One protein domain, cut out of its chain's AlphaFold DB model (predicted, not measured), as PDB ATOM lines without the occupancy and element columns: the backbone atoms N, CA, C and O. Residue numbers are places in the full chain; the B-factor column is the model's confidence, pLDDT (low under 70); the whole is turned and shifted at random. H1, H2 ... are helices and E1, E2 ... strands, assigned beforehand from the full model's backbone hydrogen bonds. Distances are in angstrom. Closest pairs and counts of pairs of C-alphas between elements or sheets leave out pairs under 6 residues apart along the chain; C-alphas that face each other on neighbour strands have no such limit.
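This is residues 32 to 187 of the 566 residues of an uncharacterized protein of Actinobacteria bacterium (UniProt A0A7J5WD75). A strongly twisted sheet of eight strands runs through the domain, with E4 and E5 in its middle; H2 and H4 cover one face, H3 and H5 are on the other, and the sheet curls round H5. The printed part has 156 residues, with five named helices and eight named strands in the order E1 H1 H2 E2 H3 E3 H4 E4 E5 E6 E7 H5 E8. The sheet is branched at E2 and holds both parallel and antiparallel pairs; the class is mixed, helices and strands. The whole is compact, with a radius of gyration of the C-alphas of 14.0 A and spans of 37 by 36 by 30 A.

Start at E1, residues 32 to 36: parallel to it, E3, residues 88 to 92, lies on one side (N 33 to O 89, 2.8 A) and E4, residues 116 to 121, on the other (N 34 to O 118, 2.8 A). E4 forms an antiparallel hairpin with E5, residues 134 to 139; N 119 and O 137 are 2.8 A apart. On the other side of E5 is antiparallel E2, residues 60 to 65, with N 62 and O 136 at 2.9 A. Beyond E2, on its other side, find parallel E6, residues 146 to 149 (N 61 to O 146, 2.9 A), and E7, residues 158 to 160 (N 65 to O 159, 2.9 A). E8, residues 181 to 183, is antiparallel to E6, with N 149 and O 181 at 2.8 A. H4, residues 97 to 111, runs along E1 and E4 at a height of 8.8 A over the sheet; its closest C-alphas to E1 are Val 111 and Val 32, 6.6 A. On the same face, H2, residues 50 to 58, touches H4 residues 101 to 105 alone, closest at C-alphas Ala 51 and Ser 105, 5.6 A, at a steep tilt of 55 degrees. On the opposite face, H3, residues 72 to 82, and H5, residues 161 to 171, are close but not clearly touching, with C-alphas Phe 79 and Ile 165 6.4 A apart. H1, residues 41 to 44, only grazes the sheet. Every O i to N i+4 pair is within hydrogen-bond range in H4 and H5; H2 has 4 of 5, H3 6 of 7, and H1 is too short.

Find C-alpha 32, where E1 begins, at (101.474, 115.138, 140.021). H4 runs 20.9 A from C-alpha 97 at (120.341, 113.740, 138.569); E4 spans 16.7 A and E5 16.6 A. E8 ends at C-alpha 183, (105.770, 125.369, 158.744).

The C-alphas of Gln 114 and Gly 128, the two farthest apart, are 40.4 A apart. The printed part has no cut. The link from E4 to E5, 12 residues, is long. Mean pLDDT of the printed part is 85.1; residues 67 to 70, 84 to 87, 124 to 131 and 175 to 177 are under 70.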
ATOM      1  N   VAL A  32     100.424 115.942 140.660       92.06
ATOM      2  CA  VAL A  32     101.474 115.138 140.021       92.06
ATOM      3  C   VAL A  32     102.516 114.791 141.071       92.06
ATOM      4  O   VAL A  32     103.071 115.680 141.713       92.06
ATOM      5  N   VAL A  33     102.792 113.501 141.226       93.12
ATOM      6  CA  VAL A  33     103.849 112.988 142.097       93.12
ATOM      7  C   VAL A  33     104.992 112.484 141.231       93.12
ATOM      8  O   VAL A  33     104.802 111.621 140.376       93.12
ATOM      9  N   VAL A  34     106.185 113.017 141.444       94.69
ATOM     10  CA  VAL A  34     107.420 112.579 140.800       94.69
ATOM     11  C   VAL A  34     108.225 111.798 141.827       94.69
ATOM     12  O   VAL A  34     108.714 112.363 142.804       94.69
ATOM     13  N   VAL A  35     108.341 110.492 141.612       93.88
ATOM     14  CA  VAL A  35     109.101 109.588 142.475       93.88
ATOM     15  C   VAL A  35     110.440 109.306 141.815       93.88
ATOM     16  O   VAL A  35     110.486 108.817 140.685       93.88
ATOM     17  N   VAL A  36     111.526 109.640 142.504       92.44
ATOM     18  CA  VAL A  36     112.878 109.635 141.934       92.44
ATOM     19  C   VAL A  36     113.792 108.651 142.675       92.44
ATOM     20  O   VAL A  36     113.520 108.302 143.831       92.44
ATOM     21  N   PRO A  37     114.879 108.175 142.035       89.44
ATOM     22  CA  PRO A  37     115.930 107.423 142.714       89.44
ATOM     23  C   PRO A  37     116.515 108.215 143.893       89.44
ATOM     24  O   PRO A  37     116.321 109.430 143.955       89.44
ATOM     25  N   PRO A  38     117.241 107.567 144.818       87.94
ATOM     26  CA  PRO A  38     117.824 108.262 145.958       87.94
ATOM     27  C   PRO A  38     118.685 109.457 145.530       87.94
ATOM     28  O   PRO A  38     119.654 109.299 144.788       87.94
ATOM     29  N   ILE A  39     118.317 110.640 146.020       89.94
ATOM     30  CA  ILE A  39     119.048 111.900 145.859       89.94
ATOM     31  C   ILE A  39     119.143 112.594 147.216       89.94
ATOM     32  O   ILE A  39     118.357 112.327 148.124       89.94
ATOM     33  N   SER A  40     120.105 113.494 147.351       90.25
ATOM     34  CA  SER A  40     120.348 114.289 148.551       90.25
ATOM     35  C   SER A  40     120.099 115.775 148.313       90.25
ATOM     36  O   SER A  40     120.073 116.253 147.178       90.25
ATOM     37  N   TRP A  41     120.000 116.547 149.393       92.44
ATOM     38  CA  TRP A  41     119.938 118.008 149.300       92.44
ATOM     39  C   TRP A  41     121.189 118.630 148.664       92.44
ATOM     40  O   TRP A  41     121.083 119.662 147.998       92.44
ATOM     41  N   SER A  42     122.356 117.980 148.775       90.12
ATOM     42  CA  SER A  42     123.558 118.378 148.030       90.12
ATOM     43  C   SER A  42     123.420 118.173 146.520       90.12
ATOM     44  O   SER A  42     123.942 118.981 145.757       90.12
ATOM     45  N   ASP A  43     122.679 117.152 146.083       91.69
ATOM     46  CA  ASP A  43     122.405 116.939 144.658       91.69
ATOM     47  C   ASP A  43     121.411 117.991 144.149       91.69
ATOM     48  O   ASP A  43     121.656 118.631 143.129       91.69
ATOM     49  N   VAL A  44     120.340 118.260 144.907       91.88
ATOM     50  CA  VAL A  44     119.331 119.280 144.563       91.88
ATOM     51  C   VAL A  44     119.936 120.681 144.476       91.88
ATOM     52  O   VAL A  44     119.540 121.476 143.631       91.88
ATOM     53  N   THR A  45     120.897 121.007 145.342       90.19
ATOM     54  CA  THR A  45     121.559 122.325 145.344       90.19
ATOM     55  C   THR A  45     122.749 122.421 144.396       90.19
ATOM     56  O   THR A  45     123.310 123.513 144.241       90.19
ATOM     57  N   SER A  46     123.108 121.324 143.727       88.81
ATOM     58  CA  SER A  46     124.152 121.306 142.705       88.81
ATOM     59  C   SER A  46     123.805 122.207 141.510       88.81
ATOM     60  O   SER A  46     122.681 122.693 141.354       88.81
ATOM     61  N   GLY A  47     124.790 122.444 140.641       88.31
ATOM     62  CA  GLY A  47     124.562 123.123 139.362       88.31
ATOM     63  C   GLY A  47     123.770 122.283 138.351       88.31
ATOM     64  O   GLY A  47     123.287 122.837 137.366       88.31
ATOM     65  N   ASP A  48     123.614 120.980 138.603       91.69
ATOM     66  CA  ASP A  48     123.076 120.003 137.651       91.69
ATOM     67  C   ASP A  48     121.557 119.792 137.789       91.69
ATOM     68  O   ASP A  48     120.953 119.125 136.950       91.69
ATOM     69  N   MET A  49     120.929 120.376 138.822       95.56
ATOM     70  CA  MET A  49     119.480 120.294 139.079       95.56
ATOM     71  C   MET A  49     118.783 121.674 139.177       95.56
ATOM     72  O   MET A  49     118.122 121.977 140.179       95.56
ATOM     73  N   PRO A  50     118.921 122.564 138.173       95.69
ATOM     74  CA  PRO A  50     118.420 123.937 138.255       95.69
ATOM     75  C   PRO A  50     116.893 124.047 138.402       95.69
ATOM     76  O   PRO A  50     116.419 124.959 139.089       95.69
ATOM     77  N   ALA A  51     116.104 123.156 137.790       94.62
ATOM     78  CA  ALA A  51     114.645 123.202 137.908       94.62
ATOM     79  C   ALA A  51     114.180 122.769 139.305       94.62
ATOM     80  O   ALA A  51     113.335 123.423 139.920       94.62
ATOM     81  N   THR A  52     114.775 121.699 139.825       95.00
ATOM     82  CA  THR A  52     114.486 121.139 141.148       95.00
ATOM     83  C   THR A  52     114.909 122.109 142.246       95.00
ATOM     84  O   THR A  52     114.134 122.358 143.169       95.00
ATOM     85  N   ARG A  53     116.078 122.747 142.106       94.94
ATOM     86  CA  ARG A  53     116.546 123.804 143.011       94.94
ATOM     87  C   ARG A  53     115.573 124.978 143.083       94.94
ATOM     88  O   ARG A  53     115.168 125.379 144.168       94.94
ATOM     89  N   LYS A  54     115.144 125.493 141.927       94.00
ATOM     90  CA  LYS A  54     114.189 126.608 141.858       94.00
ATOM     91  C   LYS A  54     112.850 126.265 142.522       94.00
ATOM     92  O   LYS A  54     112.218 127.129 143.134       94.00
ATOM     93  N   LEU A  55     112.402 125.015 142.398       93.31
ATOM     94  CA  LEU A  55     111.211 124.541 143.099       93.31
ATOM     95  C   LEU A  55     111.447 124.500 144.606       93.31
ATOM     96  O   LEU A  55     110.625 125.048 145.334       93.31
ATOM     97  N   ALA A  56     112.564 123.941 145.074       93.94
ATOM     98  CA  ALA A  56     112.899 123.915 146.498       93.94
ATOM     99  C   ALA A  56     112.894 125.322 147.130       93.94
ATOM    100  O   ALA A  56     112.416 125.483 148.250       93.94
ATOM    101  N   ASP A  57     113.325 126.351 146.392       93.88
ATOM    102  CA  ASP A  57     113.342 127.735 146.886       93.88
ATOM    103  C   ASP A  57     111.938 128.305 147.174       93.88
ATOM    104  O   ASP A  57     111.748 129.152 148.053       93.88
ATOM    105  N   THR A  58     110.933 127.834 146.437       92.44
ATOM    106  CA  THR A  58     109.563 128.375 146.443       92.44
ATOM    107  C   THR A  58     108.531 127.437 147.069       92.44
ATOM    108  O   THR A  58     107.358 127.797 147.155       92.44
ATOM    109  N   SER A  59     108.962 126.262 147.528       94.12
ATOM    110  CA  SER A  59     108.094 125.165 147.966       94.12
ATOM    111  C   SER A  59     108.360 124.772 149.416       94.12
ATOM    112  O   SER A  59     109.368 125.158 150.014       94.12
ATOM    113  N   SER A  60     107.471 123.962 149.981       95.50
ATOM    114  CA  SER A  60     107.728 123.318 151.264       95.50
ATOM    115  C   SER A  60     108.713 122.169 151.076       95.50
ATOM    116  O   SER A  60     108.538 121.336 150.183       95.50
ATOM    117  N   VAL A  61     109.750 122.118 151.910       96.81
ATOM    118  CA  VAL A  61     110.852 121.157 151.777       96.81
ATOM    119  C   VAL A  61     111.104 120.378 153.062       96.81
ATOM    120  O   VAL A  61     110.931 120.894 154.165       96.81
ATOM    121  N   GLY A  62     111.543 119.131 152.937       95.75
ATOM    122  CA  GLY A  62     111.885 118.289 154.078       95.75
ATOM    123  C   GLY A  62     112.687 117.053 153.695       95.75
ATOM    124  O   GLY A  62     112.970 116.792 152.525       95.75
ATOM    125  N   LEU A  63     113.065 116.294 154.714       93.88
ATOM    126  CA  LEU A  63     113.618 114.954 154.604       93.88
ATOM    127  C   LEU A  63     112.480 113.934 154.651       93.88
ATOM    128  O   LEU A  63     111.541 114.086 155.431       93.88
ATOM    129  N   LEU A  64     112.586 112.894 153.835       91.25
ATOM    130  CA  LEU A  64     111.647 111.784 153.772       91.25
ATOM    131  C   LEU A  64     112.253 110.557 154.448       91.25
ATOM    132  O   LEU A  64     113.307 110.073 154.040       91.25
ATOM    133  N   ALA A  65     111.572 110.031 155.454       86.75
ATOM    134  CA  ALA A  65     111.889 108.737 156.031       86.75
ATOM    135  C   ALA A  65     110.900 107.686 155.524       86.75
ATOM    136  O   ALA A  65     109.686 107.890 155.578       86.75
ATOM    137  N   ASP A  66     111.415 106.555 155.052       81.12
ATOM    138  CA  ASP A  66     110.590 105.411 154.689       81.12
ATOM    139  C   ASP A  66     111.329 104.100 154.962       81.12
ATOM    140  O   ASP A  66     112.518 103.983 154.674       81.12
ATOM    141  N   HIS A  67     110.612 103.131 155.531       68.81
ATOM    142  CA  HIS A  67     111.142 101.808 155.862       68.81
ATOM    143  C   HIS A  67     110.641 100.711 154.913       68.81
ATOM    144  O   HIS A  67     111.194  99.612 154.917       68.81
ATOM    145  N   GLU A  68     109.607 100.989 154.109       64.56
ATOM    146  CA  GLU A  68     108.941  99.980 153.279       64.56
ATOM    147  C   GLU A  68     109.426  99.977 151.827       64.56
ATOM    148  O   GLU A  68     109.425  98.922 151.187       64.56
ATOM    149  N   ALA A  69     109.849 101.127 151.290       62.66
ATOM    150  CA  ALA A  69     110.347 101.229 149.928       62.66
ATOM    151  C   ALA A  69     111.858 101.466 149.871       62.66
ATOM    152  O   ALA A  69     112.375 102.539 150.173       62.66
ATOM    153  N   ASP A  70     112.558 100.462 149.356       69.19
ATOM    154  CA  ASP A  70     114.002 100.469 149.112       69.19
ATOM    155  C   ASP A  70     114.399 101.082 147.753       69.19
ATOM    156  O   ASP A  70     115.579 101.162 147.401       69.19
ATOM    157  N   SER A  71     113.403 101.467 146.952       79.88
ATOM    158  CA  SER A  71     113.565 101.903 145.570       79.88
ATOM    159  C   SER A  71     112.441 102.839 145.134       79.88
ATOM    160  O   SER A  71     111.309 102.762 145.618       79.88
ATOM    161  N   ALA A  72     112.731 103.689 144.143       83.44
ATOM    162  CA  ALA A  72     111.745 104.601 143.555       83.44
ATOM    163  C   ALA A  72     110.515 103.851 143.019       83.44
ATOM    164  O   ALA A  72     109.387 104.321 143.130       83.44
ATOM    165  N   THR A  73     110.723 102.646 142.482       85.38
ATOM    166  CA  THR A  73     109.644 101.788 141.984       85.38
ATOM    167  C   THR A  73     108.745 101.280 143.107       85.38
ATOM    168  O   THR A  73     107.526 101.293 142.952       85.38
ATOM    169  N   ALA A  74     109.319 100.819 144.223       84.69
ATOM    170  CA  ALA A  74     108.540 100.369 145.376       84.69
ATOM    171  C   ALA A  74     107.734 101.531 145.977       84.69
ATOM    172  O   ALA A  74     106.526 101.398 146.177       84.69
ATOM    173  N   LEU A  75     108.371 102.694 146.141       84.69
ATOM    174  CA  LEU A  75     107.733 103.891 146.681       84.69
ATOM    175  C   LEU A  75     106.601 104.356 145.758       84.69
ATOM    176  O   LEU A  75     105.473 104.550 146.195       84.69
ATOM    177  N   GLY A  76     106.855 104.429 144.450       86.38
ATOM    178  CA  GLY A  76     105.845 104.813 143.466       86.38
ATOM    179  C   GLY A  76     104.646 103.868 143.415       86.38
ATOM    180  O   GLY A  76     103.520 104.336 143.271       86.38
ATOM    181  N   LYS A  77     104.851 102.555 143.591       86.50
ATOM    182  CA  LYS A  77     103.745 101.589 143.702       86.50
ATOM    183  C   LYS A  77     102.876 101.853 144.927       86.50
ATOM    184  O   LYS A  77     101.660 101.826 144.794       86.50
ATOM    185  N   ARG A  78     103.482 102.141 146.084       85.50
ATOM    186  CA  ARG A  78     102.747 102.457 147.318       85.50
ATOM    187  C   ARG A  78     101.864 103.692 147.137       85.50
ATOM    188  O   ARG A  78     100.676 103.637 147.420       85.50
ATOM    189  N   PHE A  79     102.408 104.753 146.544       86.56
ATOM    190  CA  PHE A  79     101.640 105.959 146.221       86.56
ATOM    191  C   PHE A  79     100.522 105.679 145.203       86.56
ATOM    192  O   PHE A  79      99.440 106.252 145.305       86.56
ATOM    193  N   ALA A  80     100.762 104.797 144.228       85.94
ATOM    194  CA  ALA A  80      99.791 104.466 143.185       85.94
ATOM    195  C   ALA A  80      98.606 103.642 143.685       85.94
ATOM    196  O   ALA A  80      97.519 103.776 143.132       85.94
ATOM    197  N   THR A  81      98.800 102.819 144.717       84.25
ATOM    198  CA  THR A  81      97.708 102.082 145.366       84.25
ATOM    199  C   THR A  81      96.685 103.033 145.984       84.25
ATOM    200  O   THR A  81      95.487 102.787 145.884       84.25
ATOM    201  N   GLU A  82      97.156 104.132 146.572       80.06
ATOM    202  CA  GLU A  82      96.309 105.098 147.275       80.06
ATOM    203  C   GLU A  82      95.718 106.159 146.332       80.06
ATOM    204  O   GLU A  82      94.650 106.711 146.592       80.06
ATOM    205  N   LEU A  83      96.386 106.460 145.212       77.69
ATOM    206  CA  LEU A  83      95.983 107.531 144.301       77.69
ATOM    207  C   LEU A  83      94.747 107.169 143.441       77.69
ATOM    208  O   LEU A  83      94.807 106.252 142.618       77.69
ATOM    209  N   PRO A  84      93.655 107.961 143.485       69.75
ATOM    210  CA  PRO A  84      92.524 107.780 142.580       69.75
ATOM    211  C   PRO A  84      92.917 108.090 141.126       69.75
ATOM    212  O   PRO A  84      93.194 109.239 140.769       69.75
ATOM    213  N   GLY A  85      92.870 107.079 140.252       62.31
ATOM    214  CA  GLY A  85      93.396 107.138 138.876       62.31
ATOM    215  C   GLY A  85      92.772 108.166 137.914       62.31
ATOM    216  O   GLY A  85      93.207 108.260 136.772       62.31
ATOM    217  N   SER A  86      91.769 108.944 138.336       63.03
ATOM    218  CA  SER A  86      91.138 109.995 137.518       63.03
ATOM    219  C   SER A  86      91.601 111.422 137.837       63.03
ATOM    220  O   SER A  86      91.235 112.342 137.104       63.03
ATOM    221  N   ARG A  87      92.374 111.641 138.915       68.81
ATOM    222  CA  ARG A  87      92.718 113.000 139.396       68.81
ATOM    223  C   ARG A  87      94.189 113.235 139.747       68.81
ATOM    224  O   ARG A  87      94.553 114.373 140.045       68.81
ATOM    225  N   GLY A  88      95.035 112.214 139.658       77.81
ATOM    226  CA  GLY A  88      96.472 112.360 139.864       77.81
ATOM    227  C   GLY A  88      97.308 111.585 138.854       77.81
ATOM    228  O   GLY A  88      96.822 110.679 138.180       77.81
ATOM    229  N   GLU A  89      98.581 111.941 138.772       88.38
ATOM    230  CA  GLU A  89      99.573 111.300 137.913       88.38
ATOM    231  C   GLU A  89     100.815 110.965 138.744       88.38
ATOM    232  O   GLU A  89     101.343 111.834 139.436       88.38
ATOM    233  N   ILE A  90     101.298 109.724 138.665       89.38
ATOM    234  CA  ILE A  90     102.557 109.310 139.299       89.38
ATOM    235  C   ILE A  90     103.586 109.055 138.208       89.38
ATOM    236  O   ILE A  90     103.396 108.203 137.338       89.38
ATOM    237  N   ARG A  91     104.696 109.788 138.267       92.12
ATOM    238  CA  ARG A  91     105.856 109.628 137.393       92.12
ATOM    239  C   ARG A  91     106.988 109.002 138.186       92.12
ATOM    240  O   ARG A  91     107.609 109.671 139.004       92.12
ATOM    241  N   ILE A  92     107.262 107.731 137.926       91.25
ATOM    242  CA  ILE A  92     108.453 107.063 138.454       91.25
ATOM    243  C   ILE A  92     109.589 107.337 137.472       91.25
ATOM    244  O   ILE A  92     109.524 106.929 136.312       91.25
ATOM    245  N   VAL A  93     110.603 108.065 137.925       90.44
ATOM    246  CA  VAL A  93     111.768 108.427 137.119       90.44
ATOM    247  C   VAL A  93     112.878 107.408 137.357       90.44
ATOM    248  O   VAL A  93     113.116 106.976 138.482       90.44
ATOM    249  N   SER A  94     113.582 107.058 136.287       84.69
ATOM    250  CA  SER A  94     114.811 106.264 136.324       84.69
ATOM    251  C   SER A  94     115.906 107.063 135.625       84.69
ATOM    252  O   SER A  94     115.651 107.617 134.558       84.69
ATOM    253  N   GLY A  95     117.110 107.128 136.193       86.00
ATOM    254  CA  GLY A  95     118.228 107.871 135.600       86.00
ATOM    255  C   GLY A  95     119.089 108.594 136.631       86.00
ATOM    256  O   GLY A  95     118.930 108.381 137.834       86.00
ATOM    257  N   GLY A  96     120.018 109.418 136.145       88.44
ATOM    258  CA  GLY A  96     120.852 110.288 136.968       88.44
ATOM    259  C   GLY A  96     120.155 111.603 137.323       88.44
ATOM    260  O   GLY A  96     119.010 111.859 136.947       88.44
ATOM    261  N   ILE A  97     120.865 112.458 138.061       91.31
ATOM    262  CA  ILE A  97     120.341 113.740 138.569       91.31
ATOM    263  C   ILE A  97     119.855 114.682 137.454       91.31
ATOM    264  O   ILE A  97     118.876 115.399 137.639       91.31
ATOM    265  N   THR A  98     120.463 114.615 136.269       93.31
ATOM    266  CA  THR A  98     120.079 115.403 135.091       93.31
ATOM    267  C   THR A  98     118.752 114.949 134.478       93.31
ATOM    268  O   THR A  98     117.909 115.777 134.131       93.31
ATOM    269  N   GLU A  99     118.521 113.638 134.369       93.38
ATOM    270  CA  GLU A  99     117.252 113.073 133.896       93.38
ATOM    271  C   GLU A  99     116.123 113.322 134.901       93.38
ATOM    272  O   GLU A  99     114.972 113.564 134.512       93.38
ATOM    273  N   ILE A 100     116.460 113.303 136.194       93.56
ATOM    274  CA  ILE A 100     115.553 113.682 137.274       93.56
ATOM    275  C   ILE A 100     115.137 115.147 137.121       93.56
ATOM    276  O   ILE A 100     113.937 115.420 137.078       93.56
ATOM    277  N   ASP A 101     116.083 116.076 136.964       96.12
ATOM    278  CA  ASP A 101     115.772 117.505 136.833       96.12
ATOM    279  C   ASP A 101     114.908 117.810 135.601       96.12
ATOM    280  O   ASP A 101     113.920 118.545 135.686       96.12
ATOM    281  N   ALA A 102     115.208 117.171 134.466       94.94
ATOM    282  CA  ALA A 102     114.403 117.290 133.253       94.94
ATOM    283  C   ALA A 102     112.962 116.789 133.464       94.94
ATOM    284  O   ALA A 102     111.999 117.440 133.044       94.94
ATOM    285  N   SER A 103     112.798 115.661 134.161       94.12
ATOM    286  CA  SER A 103     111.484 115.091 134.484       94.12
ATOM    287  C   SER A 103     110.692 115.978 135.447       94.12
ATOM    288  O   SER A 103     109.487 116.175 135.259       94.12
ATOM    289  N   VAL A 104     111.369 116.562 136.441       94.38
ATOM    290  CA  VAL A 104     110.803 117.536 137.383       94.38
ATOM    291  C   VAL A 104     110.347 118.800 136.650       94.38
ATOM    292  O   VAL A 104     109.221 119.254 136.855       94.38
ATOM    293  N   SER A 105     111.162 119.329 135.735       94.62
ATOM    294  CA  SER A 105     110.823 120.491 134.902       94.62
ATOM    295  C   SER A 105     109.582 120.241 134.028       94.62
ATOM    296  O   SER A 105     108.648 121.053 133.985       94.62
ATOM    297  N   ALA A 106     109.511 119.068 133.391       93.38
ATOM    298  CA  ALA A 106     108.352 118.654 132.604       93.38
ATOM    299  C   ALA A 106     107.091 118.476 133.471       93.38
ATOM    300  O   ALA A 106     105.989 118.844 133.055       93.38
ATOM    301  N   ALA A 107     107.225 117.931 134.685       92.62
ATOM    302  CA  ALA A 107     106.117 117.793 135.631       92.62
ATOM    303  C   ALA A 107     105.603 119.160 136.091       92.62
ATOM    304  O   ALA A 107     104.404 119.427 135.991       92.62
ATOM    305  N   ALA A 108     106.510 120.056 136.480       91.44
ATOM    306  CA  ALA A 108     106.193 121.412 136.910       91.44
ATOM    307  C   ALA A 108     105.420 122.212 135.858       91.44
ATOM    308  O   ALA A 108     104.494 122.941 136.221       91.44
ATOM    309  N   SER A 109     105.762 122.025 134.582       89.81
ATOM    310  CA  SER A 109     105.068 122.645 133.449       89.81
ATOM    311  C   SER A 109     103.667 122.056 133.229       89.81
ATOM    312  O   SER A 109     102.739 122.783 132.890       89.81
ATOM    313  N   SER A 110     103.483 120.750 133.458       86.81
ATOM    314  CA  SER A 110     102.200 120.057 133.239       86.81
ATOM    315  C   SER A 110     101.143 120.285 134.330       86.81
ATOM    316  O   SER A 110      99.947 120.161 134.062       86.81
ATOM    317  N   VAL A 111     101.580 120.607 135.551       86.19
ATOM    318  CA  VAL A 111     100.717 120.837 136.724       86.19
ATOM    319  C   VAL A 111     100.054 122.220 136.690       86.19
ATOM    320  O   VAL A 111      98.939 122.378 137.185       86.19
ATOM    321  N   GLY A 112     100.712 123.217 136.087       80.00
ATOM    322  CA  GLY A 112     100.303 124.625 136.168       80.00
ATOM    323  C   GLY A 112     100.566 125.240 137.550       80.00
ATOM    324  O   GLY A 112     101.109 124.580 138.435       80.00
ATOM    325  N   GLU A 113     100.222 126.515 137.752       74.38
ATOM    326  CA  GLU A 113     100.491 127.231 139.017       74.38
ATOM    327  C   GLU A 113      99.535 126.852 140.157       74.38
ATOM    328  O   GLU A 113      99.929 126.881 141.317       74.38
ATOM    329  N   GLN A 114      98.297 126.460 139.834       77.38
ATOM    330  CA  GLN A 114      97.278 126.093 140.829       77.38
ATOM    331  C   GLN A 114      97.248 124.596 141.169       77.38
ATOM    332  O   GLN A 114      96.504 124.178 142.056       77.38
ATOM    333  N   GLY A 115      98.023 123.778 140.453       86.31
ATOM    334  CA  GLY A 115      98.147 122.352 140.729       86.31
ATOM    335  C   GLY A 115      99.199 122.055 141.803       86.31
ATOM    336  O   GLY A 115     100.084 122.872 142.069       86.31
ATOM    337  N   THR A 116      99.127 120.859 142.384       90.75
ATOM    338  CA  THR A 116     100.086 120.402 143.398       90.75
ATOM    339  C   THR A 116     101.124 119.491 142.749       90.75
ATOM    340  O   THR A 116     100.783 118.498 142.106       90.75
ATOM    341  N   LEU A 117     102.402 119.824 142.917       93.56
ATOM    342  CA  LEU A 117     103.534 119.005 142.495       93.56
ATOM    343  C   LEU A 117     104.246 118.472 143.736       93.56
ATOM    344  O   LEU A 117     104.699 119.250 144.572       93.56
ATOM    345  N   ILE A 118     104.377 117.155 143.823       94.62
ATOM    346  CA  ILE A 118     105.103 116.465 144.887       94.62
ATOM    347  C   ILE A 118     106.325 115.805 144.258       94.62
ATOM    348  O   ILE A 118     106.200 115.109 143.254       94.62
ATOM    349  N   ILE A 119     107.501 116.008 144.839       95.31
ATOM    350  CA  ILE A 119     108.740 115.335 144.449       95.31
ATOM    351  C   ILE A 119     109.242 114.590 145.676       95.31
ATOM    352  O   ILE A 119     109.470 115.203 146.718       95.31
ATOM    353  N   VAL A 120     109.408 113.278 145.547       93.62
ATOM    354  CA  VAL A 120     109.926 112.420 146.614       93.62
ATOM    355  C   VAL A 120     111.020 111.517 146.078       93.62
ATOM    356  O   VAL A 120     110.858 110.896 145.027       93.62
ATOM    357  N   SER A 121     112.135 111.424 146.793       90.75
ATOM    358  CA  SER A 121     113.161 110.430 146.495       90.75
ATOM    359  C   SER A 121     112.995 109.213 147.386       90.75
ATOM    360  O   SER A 121     112.717 109.346 148.577       90.75
ATOM    361  N   ALA A 122     113.235 108.026 146.837       82.56
ATOM    362  CA  ALA A 122     113.368 106.840 147.672       82.56
ATOM    363  C   ALA A 122     114.492 107.024 148.705       82.56
ATOM    364  O   ALA A 122     115.527 107.628 148.401       82.56
ATOM    365  N   ALA A 123     114.287 106.493 149.911       70.88
ATOM    366  CA  ALA A 123     115.376 106.297 150.854       70.88
ATOM    367  C   ALA A 123     116.290 105.181 150.322       70.88
ATOM    368  O   ALA A 123     115.846 104.256 149.640       70.88
ATOM    369  N   SER A 124     117.588 105.276 150.589       62.41
ATOM    370  CA  SER A 124     118.528 104.249 150.139       62.41
ATOM    371  C   SER A 124     118.477 103.023 151.061       62.41
ATOM    372  O   SER A 124     118.540 103.152 152.281       62.41
ATOM    373  N   ALA A 125     118.388 101.832 150.459       47.53
ATOM    374  CA  ALA A 125     118.213 100.557 151.156       47.53
ATOM    375  C   ALA A 125     119.326 100.234 152.188       47.53
ATOM    376  O   ALA A 125     120.497 100.561 151.949       47.53
ATOM    377  N   PRO A 126     119.022  99.454 153.251       44.38
ATOM    378  CA  PRO A 126     119.995  98.994 154.257       44.38
ATOM    379  C   PRO A 126     121.118  98.084 153.721       44.38
ATOM    380  O   PRO A 126     122.019  97.697 154.459       44.38
ATOM    381  N   THR A 127     121.085  97.689 152.444       40.81
ATOM    382  CA  THR A 127     121.979  96.664 151.873       40.81
ATOM    383  C   THR A 127     123.222  97.214 151.164       40.81
ATOM    384  O   THR A 127     123.923  96.467 150.482       40.81
ATOM    385  N   GLY A 128     123.601  98.472 151.432       41.12
ATOM    386  CA  GLY A 128     125.033  98.736 151.613       41.12
ATOM    387  C   GLY A 128     125.717  99.856 150.839       41.12
ATOM    388  O   GLY A 128     126.918  99.717 150.620       41.12
ATOM    389  N   ARG A 129     125.073 100.980 150.480       37.91
ATOM    390  CA  ARG A 129     125.852 102.175 150.049       37.91
ATOM    391  C   ARG A 129     125.412 103.557 150.546       37.91
ATOM    392  O   ARG A 129     126.191 104.492 150.391       37.91
ATOM    393  N   SER A 130     124.289 103.703 151.247       48.12
ATOM    394  CA  SER A 130     123.987 104.927 152.008       48.12
ATOM    395  C   SER A 130     122.722 104.728 152.833       48.12
ATOM    396  O   SER A 130     121.662 104.587 152.255       48.12
ATOM    397  N   GLU A 131     122.805 104.744 154.155       65.31
ATOM    398  CA  GLU A 131     121.628 104.829 155.031       65.31
ATOM    399  C   GLU A 131     121.271 106.313 155.144       65.31
ATOM    400  O   GLU A 131     121.822 107.011 155.991       65.31
ATOM    401  N   ARG A 132     120.485 106.819 154.189       73.31
ATOM    402  CA  ARG A 132     120.166 108.249 154.042       73.31
ATOM    403  C   ARG A 132     118.669 108.471 154.025       73.31
ATOM    404  O   ARG A 132     117.924 107.631 153.518       73.31
ATOM    405  N   LEU A 133     118.264 109.629 154.529       86.62
ATOM    406  CA  LEU A 133     116.903 110.115 154.373       86.62
ATOM    407  C   LEU A 133     116.710 110.602 152.929       86.62
ATOM    408  O   LEU A 133     117.636 111.110 152.299       86.62
ATOM    409  N   GLY A 134     115.508 110.419 152.392       89.25
ATOM    410  CA  GLY A 134     115.137 110.941 151.084       89.25
ATOM    411  C   GLY A 134     114.870 112.447 151.111       89.25
ATOM    412  O   GLY A 134     114.799 113.078 152.165       89.25
ATOM    413  N   VAL A 135     114.675 113.029 149.937       93.31
ATOM    414  CA  VAL A 135     114.221 114.406 149.740       93.31
ATOM    415  C   VAL A 135     112.710 114.409 149.532       93.31
ATOM    416  O   VAL A 135     112.191 113.605 148.758       93.31
ATOM    417  N   ALA A 136     112.014 115.345 150.178       95.81
ATOM    418  CA  ALA A 136     110.618 115.667 149.909       95.81
ATOM    419  C   ALA A 136     110.468 117.157 149.573       95.81
ATOM    420  O   ALA A 136     110.941 118.027 150.310       95.81
ATOM    421  N   ILE A 137     109.785 117.450 148.467       96.50
ATOM    422  CA  ILE A 137     109.409 118.801 148.042       96.50
ATOM    423  C   ILE A 137     107.924 118.777 147.692       96.50
ATOM    424  O   ILE A 137     107.506 117.995 146.839       96.50
ATOM    425  N   ILE A 138     107.131 119.644 148.317       95.06
ATOM    426  CA  ILE A 138     105.715 119.818 147.989       95.06
ATOM    427  C   ILE A 138     105.491 121.264 147.574       95.06
ATOM    428  O   ILE A 138     105.705 122.190 148.355       95.06
ATOM    429  N   ARG A 139     105.047 121.447 146.332       93.31
ATOM    430  CA  ARG A 139     104.673 122.738 145.760       93.31
ATOM    431  C   ARG A 139     103.173 122.772 145.541       93.31
ATOM    432  O   ARG A 139     102.646 121.951 144.797       93.31
ATOM    433  N   GLY A 140     102.497 123.753 146.121       89.12
ATOM    434  CA  GLY A 140     101.074 123.980 145.893       89.12
ATOM    435  C   GLY A 140     100.548 125.153 146.720       89.12
ATOM    436  O   GLY A 140     101.287 125.686 147.544       89.12
ATOM    437  N   PRO A 141      99.273 125.543 146.546       83.75
ATOM    438  CA  PRO A 141      98.680 126.675 147.268       83.75
ATOM    439  C   PRO A 141      98.760 126.557 148.800       83.75
ATOM    440  O   PRO A 141      98.862 127.563 149.493       83.75
ATOM    441  N   LEU A 142      98.742 125.323 149.313       83.06
ATOM    442  CA  LEU A 142      98.834 124.993 150.741       83.06
ATOM    443  C   LEU A 142     100.276 124.816 151.239       83.06
ATOM    444  O   LEU A 142     100.503 124.707 152.438       83.06
ATOM    445  N   TYR A 143     101.237 124.773 150.317       89.75
ATOM    446  CA  TYR A 143     102.641 124.466 150.583       89.75
ATOM    447  C   TYR A 143     103.542 125.553 149.983       89.75
ATOM    448  O   TYR A 143     104.262 125.297 149.008       89.75
ATOM    449  N   PRO A 144     103.488 126.788 150.521       90.38
ATOM    450  CA  PRO A 144     104.419 127.841 150.136       90.38
ATOM    451  C   PRO A 144     105.844 127.517 150.624       90.38
ATOM    452  O   PRO A 144     106.099 126.468 151.224       90.38
ATOM    453  N   SER A 145     106.800 128.415 150.358       93.00
ATOM    454  CA  SER A 145     108.182 128.255 150.830       93.00
ATOM    455  C   SER A 145     108.210 128.066 152.352       93.00
ATOM    456  O   SER A 145     107.658 128.875 153.096       93.00
ATOM    457  N   GLY A 146     108.810 126.974 152.820       94.50
ATOM    458  CA  GLY A 146     108.829 126.609 154.239       94.50
ATOM    459  C   GLY A 146     109.374 125.206 154.476       94.50
ATOM    460  O   GLY A 146     109.847 124.548 153.548       94.50
ATOM    461  N   LEU A 147     109.307 124.739 155.721       95.56
ATOM    462  CA  LEU A 147     109.604 123.353 156.074       95.56
ATOM    463  C   LEU A 147     108.339 122.500 156.020       95.56
ATOM    464  O   LEU A 147     107.270 122.933 156.445       95.56
ATOM    465  N   LEU A 148     108.492 121.260 155.569       94.31
ATOM    466  CA  LEU A 148     107.519 120.209 155.834       94.31
ATOM    467  C   LEU A 148     107.639 119.775 157.295       94.31
ATOM    468  O   LEU A 148     108.740 119.580 157.812       94.31
ATOM    469  N   SER A 149     106.511 119.610 157.963       89.88
ATOM    470  CA  SER A 149     106.405 119.100 159.327       89.88
ATOM    471  C   SER A 149     105.383 117.971 159.357       89.88
ATOM    472  O   SER A 149     104.499 117.914 158.510       89.88
ATOM    473  N   SER A 150     105.491 117.065 160.321       85.75
ATOM    474  CA  SER A 150     104.491 116.020 160.520       85.75
ATOM    475  C   SER A 150     104.186 115.840 162.000       85.75
ATOM    476  O   SER A 150     105.092 115.769 162.839       85.75
ATOM    477  N   ALA A 151     102.894 115.719 162.313       78.50
ATOM    478  CA  ALA A 151     102.427 115.302 163.629       78.50
ATOM    479  C   ALA A 151     102.875 113.868 163.968       78.50
ATOM    480  O   ALA A 151     103.072 113.553 165.133       78.50
ATOM    481  N   SER A 152     103.110 113.007 162.970       72.94
ATOM    482  CA  SER A 152     103.632 111.648 163.171       72.94
ATOM    483  C   SER A 152     105.109 111.634 163.556       72.94
ATOM    484  O   SER A 152     105.542 110.761 164.311       72.94
ATOM    485  N   THR A 153     105.902 112.575 163.035       80.50
ATOM    486  CA  THR A 153     107.338 112.629 163.326       80.50
ATOM    487  C   THR A 153     107.660 113.500 164.532       80.50
ATOM    488  O   THR A 153     108.688 113.272 165.164       80.50
ATOM    489  N   HIS A 154     106.815 114.489 164.857       80.50
ATOM    490  CA  HIS A 154     107.094 115.571 165.815       80.50
ATOM    491  C   HIS A 154     108.396 116.334 165.500       80.50
ATOM    492  O   HIS A 154     109.029 116.929 166.379       80.50
ATOM    493  N   ARG A 155     108.836 116.309 164.237       83.06
ATOM    494  CA  ARG A 155     110.104 116.889 163.790       83.06
ATOM    495  C   ARG A 155     109.859 117.782 162.581       83.06
ATOM    496  O   ARG A 155     109.410 117.339 161.531       83.06
ATOM    497  N   LYS A 156     110.231 119.051 162.722       89.75
ATOM    498  CA  LYS A 156     110.264 119.992 161.601       89.75
ATOM    499  C   LYS A 156     111.346 119.557 160.619       89.75
ATOM    500  O   LYS A 156     112.466 119.270 161.037       89.75
ATOM    501  N   GLY A 157     111.018 119.532 159.336       91.50
ATOM    502  CA  GLY A 157     111.912 119.098 158.270       91.50
ATOM    503  C   GLY A 157     112.038 117.585 158.114       91.50
ATOM    504  O   GLY A 157     112.892 117.160 157.347       91.50
ATOM    505  N   LEU A 158     111.225 116.772 158.799       91.06
ATOM    506  CA  LEU A 158     111.206 115.315 158.644       91.06
ATOM    507  C   LEU A 158     109.765 114.818 158.516       91.06
ATOM    508  O   LEU A 158     108.955 115.012 159.423       91.06
ATOM    509  N   VAL A 159     109.465 114.147 157.412       91.94
ATOM    510  CA  VAL A 159     108.155 113.561 157.104       91.94
ATOM    511  C   VAL A 159     108.308 112.105 156.678       91.94
ATOM    512  O   VAL A 159     109.397 111.658 156.318       91.94
ATOM    513  N   THR A 160     107.216 111.358 156.723       88.12
ATOM    514  CA  THR A 160     107.120 109.963 156.287       88.12
ATOM    515  C   THR A 160     106.398 109.850 154.948       88.12
ATOM    516  O   THR A 160     105.715 110.781 154.520       88.12
ATOM    517  N   ALA A 161     106.516 108.697 154.287       87.25
ATOM    518  CA  ALA A 161     105.752 108.417 153.070       87.25
ATOM    519  C   ALA A 161     104.231 108.565 153.281       87.25
ATOM    520  O   ALA A 161     103.558 109.120 152.414       87.25
ATOM    521  N   ASP A 162     103.710 108.159 154.442       85.62
ATOM    522  CA  ASP A 162     102.283 108.277 154.776       85.62
ATOM    523  C   ASP A 162     101.830 109.736 154.888       85.62
ATOM    524  O   ASP A 162     100.764 110.090 154.387       85.62
ATOM    525  N   ASP A 163     102.667 110.611 155.458       88.56
ATOM    526  CA  ASP A 163     102.377 112.049 155.516       88.56
ATOM    527  C   ASP A 163     102.269 112.644 154.102       88.56
ATOM    528  O   ASP A 163     101.413 113.489 153.821       88.56
ATOM    529  N   VAL A 164     103.126 112.201 153.174       90.56
ATOM    530  CA  VAL A 164     103.086 112.660 151.779       90.56
ATOM    531  C   VAL A 164     101.855 112.108 151.052       90.56
ATOM    532  O   VAL A 164     101.216 112.850 150.305       90.56
ATOM    533  N   ILE A 165     101.475 110.848 151.293       87.81
ATOM    534  CA  ILE A 165     100.232 110.261 150.767       87.81
ATOM    535  C   ILE A 165      99.021 111.063 151.255       87.81
ATOM    536  O   ILE A 165      98.175 111.445 150.446       87.81
ATOM    537  N   GLY A 166      98.961 111.410 152.539       87.19
ATOM    538  CA  GLY A 166      97.883 112.248 153.053       87.19
ATOM    539  C   GLY A 166      97.883 113.662 152.490       87.19
ATOM    540  O   GLY A 166      96.825 114.205 152.194       87.19
ATOM    541  N   SER A 167      99.061 114.235 152.234       88.19
ATOM    542  CA  SER A 167      99.196 115.533 151.551       88.19
ATOM    543  C   SER A 167      98.652 115.485 150.123       88.19
ATOM    544  O   SER A 167      97.987 116.415 149.664       88.19
ATOM    545  N   MET A 168      98.916 114.378 149.424       88.38
ATOM    546  CA  MET A 168      98.391 114.080 148.093       88.38
ATOM    547  C   MET A 168      96.862 113.943 148.114       88.38
ATOM    548  O   MET A 168      96.202 114.530 147.259       88.38
ATOM    549  N   MET A 169      96.294 113.240 149.099       85.50
ATOM    550  CA  MET A 169      94.838 113.120 149.278       85.50
ATOM    551  C   MET A 169      94.180 114.455 149.629       85.50
ATOM    552  O   MET A 169      93.199 114.843 148.994       85.50
ATOM    553  N   GLY A 170      94.762 115.205 150.566       83.69
ATOM    554  CA  GLY A 170      94.267 116.518 150.971       83.69
ATOM    555  C   GLY A 170      94.258 117.517 149.812       83.69
ATOM    556  O   GLY A 170      93.290 118.254 149.638       83.69
ATOM    557  N   ALA A 171      95.272 117.482 148.940       84.00
ATOM    558  CA  ALA A 171      95.297 118.285 147.713       84.00
ATOM    559  C   ALA A 171      94.183 117.916 146.709       84.00
ATOM    560  O   ALA A 171      93.791 118.750 145.893       84.00
ATOM    561  N   LEU A 172      93.650 116.691 146.774       83.88
ATOM    562  CA  LEU A 172      92.490 116.242 145.997       83.88
ATOM    563  C   LEU A 172      91.146 116.556 146.676       83.88
ATOM    564  O   LEU A 172      90.094 116.234 146.110       83.88
ATOM    565  N   GLY A 173      91.168 117.183 147.857       78.81
ATOM    566  CA  GLY A 173      89.989 117.427 148.688       78.81
ATOM    567  C   GLY A 173      89.419 116.152 149.309       78.81
ATOM    568  O   GLY A 173      88.219 116.090 149.563       78.81
ATOM    569  N   LEU A 174      90.249 115.118 149.473       80.56
ATOM    570  CA  LEU A 174      89.888 113.885 150.160       80.56
ATOM    571  C   LEU A 174      90.347 113.972 151.613       80.56
ATOM    572  O   LEU A 174      91.485 114.361 151.882       80.56
ATOM    573  N   ASP A 175      89.461 113.596 152.532       68.44
ATOM    574  CA  ASP A 175      89.796 113.530 153.949       68.44
ATOM    575  C   ASP A 175      90.832 112.431 154.177       68.44
ATOM    576  O   ASP A 175      90.642 111.274 153.791       68.44
ATOM    577  N   PHE A 176      91.934 112.802 154.817       69.94
ATOM    578  CA  PHE A 176      92.977 111.878 155.221       69.94
ATOM    579  C   PHE A 176      93.474 112.272 156.607       69.94
ATOM    580  O   PHE A 176      93.619 113.453 156.915       69.94
ATOM    581  N   GLU A 177      93.692 111.277 157.459       62.97
ATOM    582  CA  GLU A 177      93.886 111.494 158.897       62.97
ATOM    583  C   GLU A 177      95.265 112.095 159.228       62.97
ATOM    584  O   GLU A 177      95.421 112.762 160.246       62.97
ATOM    585  N   VAL A 178      96.265 111.891 158.361       74.31
ATOM    586  CA  VAL A 178      97.651 112.334 158.573       74.31
ATOM    587  C   VAL A 178      98.238 112.912 157.291       74.31
ATOM    588  O   VAL A 178      98.438 112.181 156.331       74.31
ATOM    589  N   ALA A 179      98.581 114.195 157.280       83.31
ATOM    590  CA  ALA A 179      99.254 114.841 156.158       83.31
ATOM    591  C   ALA A 179     100.500 115.596 156.632       83.31
ATOM    592  O   ALA A 179     100.637 115.919 157.813       83.31
ATOM    593  N   ALA A 180     101.405 115.892 155.702       86.31
ATOM    594  CA  ALA A 180     102.468 116.839 155.965       86.31
ATOM    595  C   ALA A 180     101.863 118.239 156.109       86.31
ATOM    596  O   ALA A 180     100.955 118.634 155.384       86.31
ATOM    597  N   GLU A 181     102.402 119.006 157.040       88.31
ATOM    598  CA  GLU A 181     102.012 120.381 157.295       88.31
ATOM    599  C   GLU A 181     103.112 121.323 156.817       88.31
ATOM    600  O   GLU A 181     104.306 121.007 156.883       88.31
ATOM    601  N   TRP A 182     102.716 122.506 156.360       90.81
ATOM    602  CA  TRP A 182     103.655 123.590 156.113       90.81
ATOM    603  C   TRP A 182     103.980 124.317 157.420       90.81
ATOM    604  O   TRP A 182     103.094 124.673 158.196       90.81
ATOM    605  N   PHE A 183     105.267 124.578 157.633       90.25
ATOM    606  CA  PHE A 183     105.770 125.369 158.744       90.25
ATOM    607  C   PHE A 183     106.686 126.486 158.233       90.25
ATOM    608  O   PHE A 183     107.730 126.215 157.630       90.25
ATOM    609  N   ASP A 184     106.328 127.740 158.520       90.19
ATOM    610  CA  ASP A 184     107.238 128.870 158.337       90.19
ATOM    611  C   ASP A 184     108.311 128.844 159.428       90.19
ATOM    612  O   ASP A 184     108.045 129.065 160.613       90.19
ATOM    613  N   ASP A 185     109.542 128.549 159.028       87.75
ATOM    614  CA  ASP A 185     110.688 128.556 159.923       87.75
ATOM    615  C   ASP A 185     111.358 129.928 160.029       87.75
ATOM    616  O   ASP A 185     112.278 130.061 160.834       87.75
ATOM    617  N   GLY A 186     110.930 130.933 159.260       90.81
ATOM    618  CA  GLY A 186     111.532 132.266 159.219       90.81
ATOM    619  C   GLY A 186     112.932 132.304 158.598       90.81
ATOM    620  O   GLY A 186     113.615 133.320 158.716       90.81
ATOM    621  N   HIS A 187     113.381 131.213 157.968       92.81
ATOM    622  CA  HIS A 187     114.702 131.120 157.342       92.81
ATOM    623  C   HIS A 187     114.614 131.289 155.828       92.81
ATOM    624  O   HIS A 187     113.598 130.991 155.194       92.81
TER     625      HIS A 187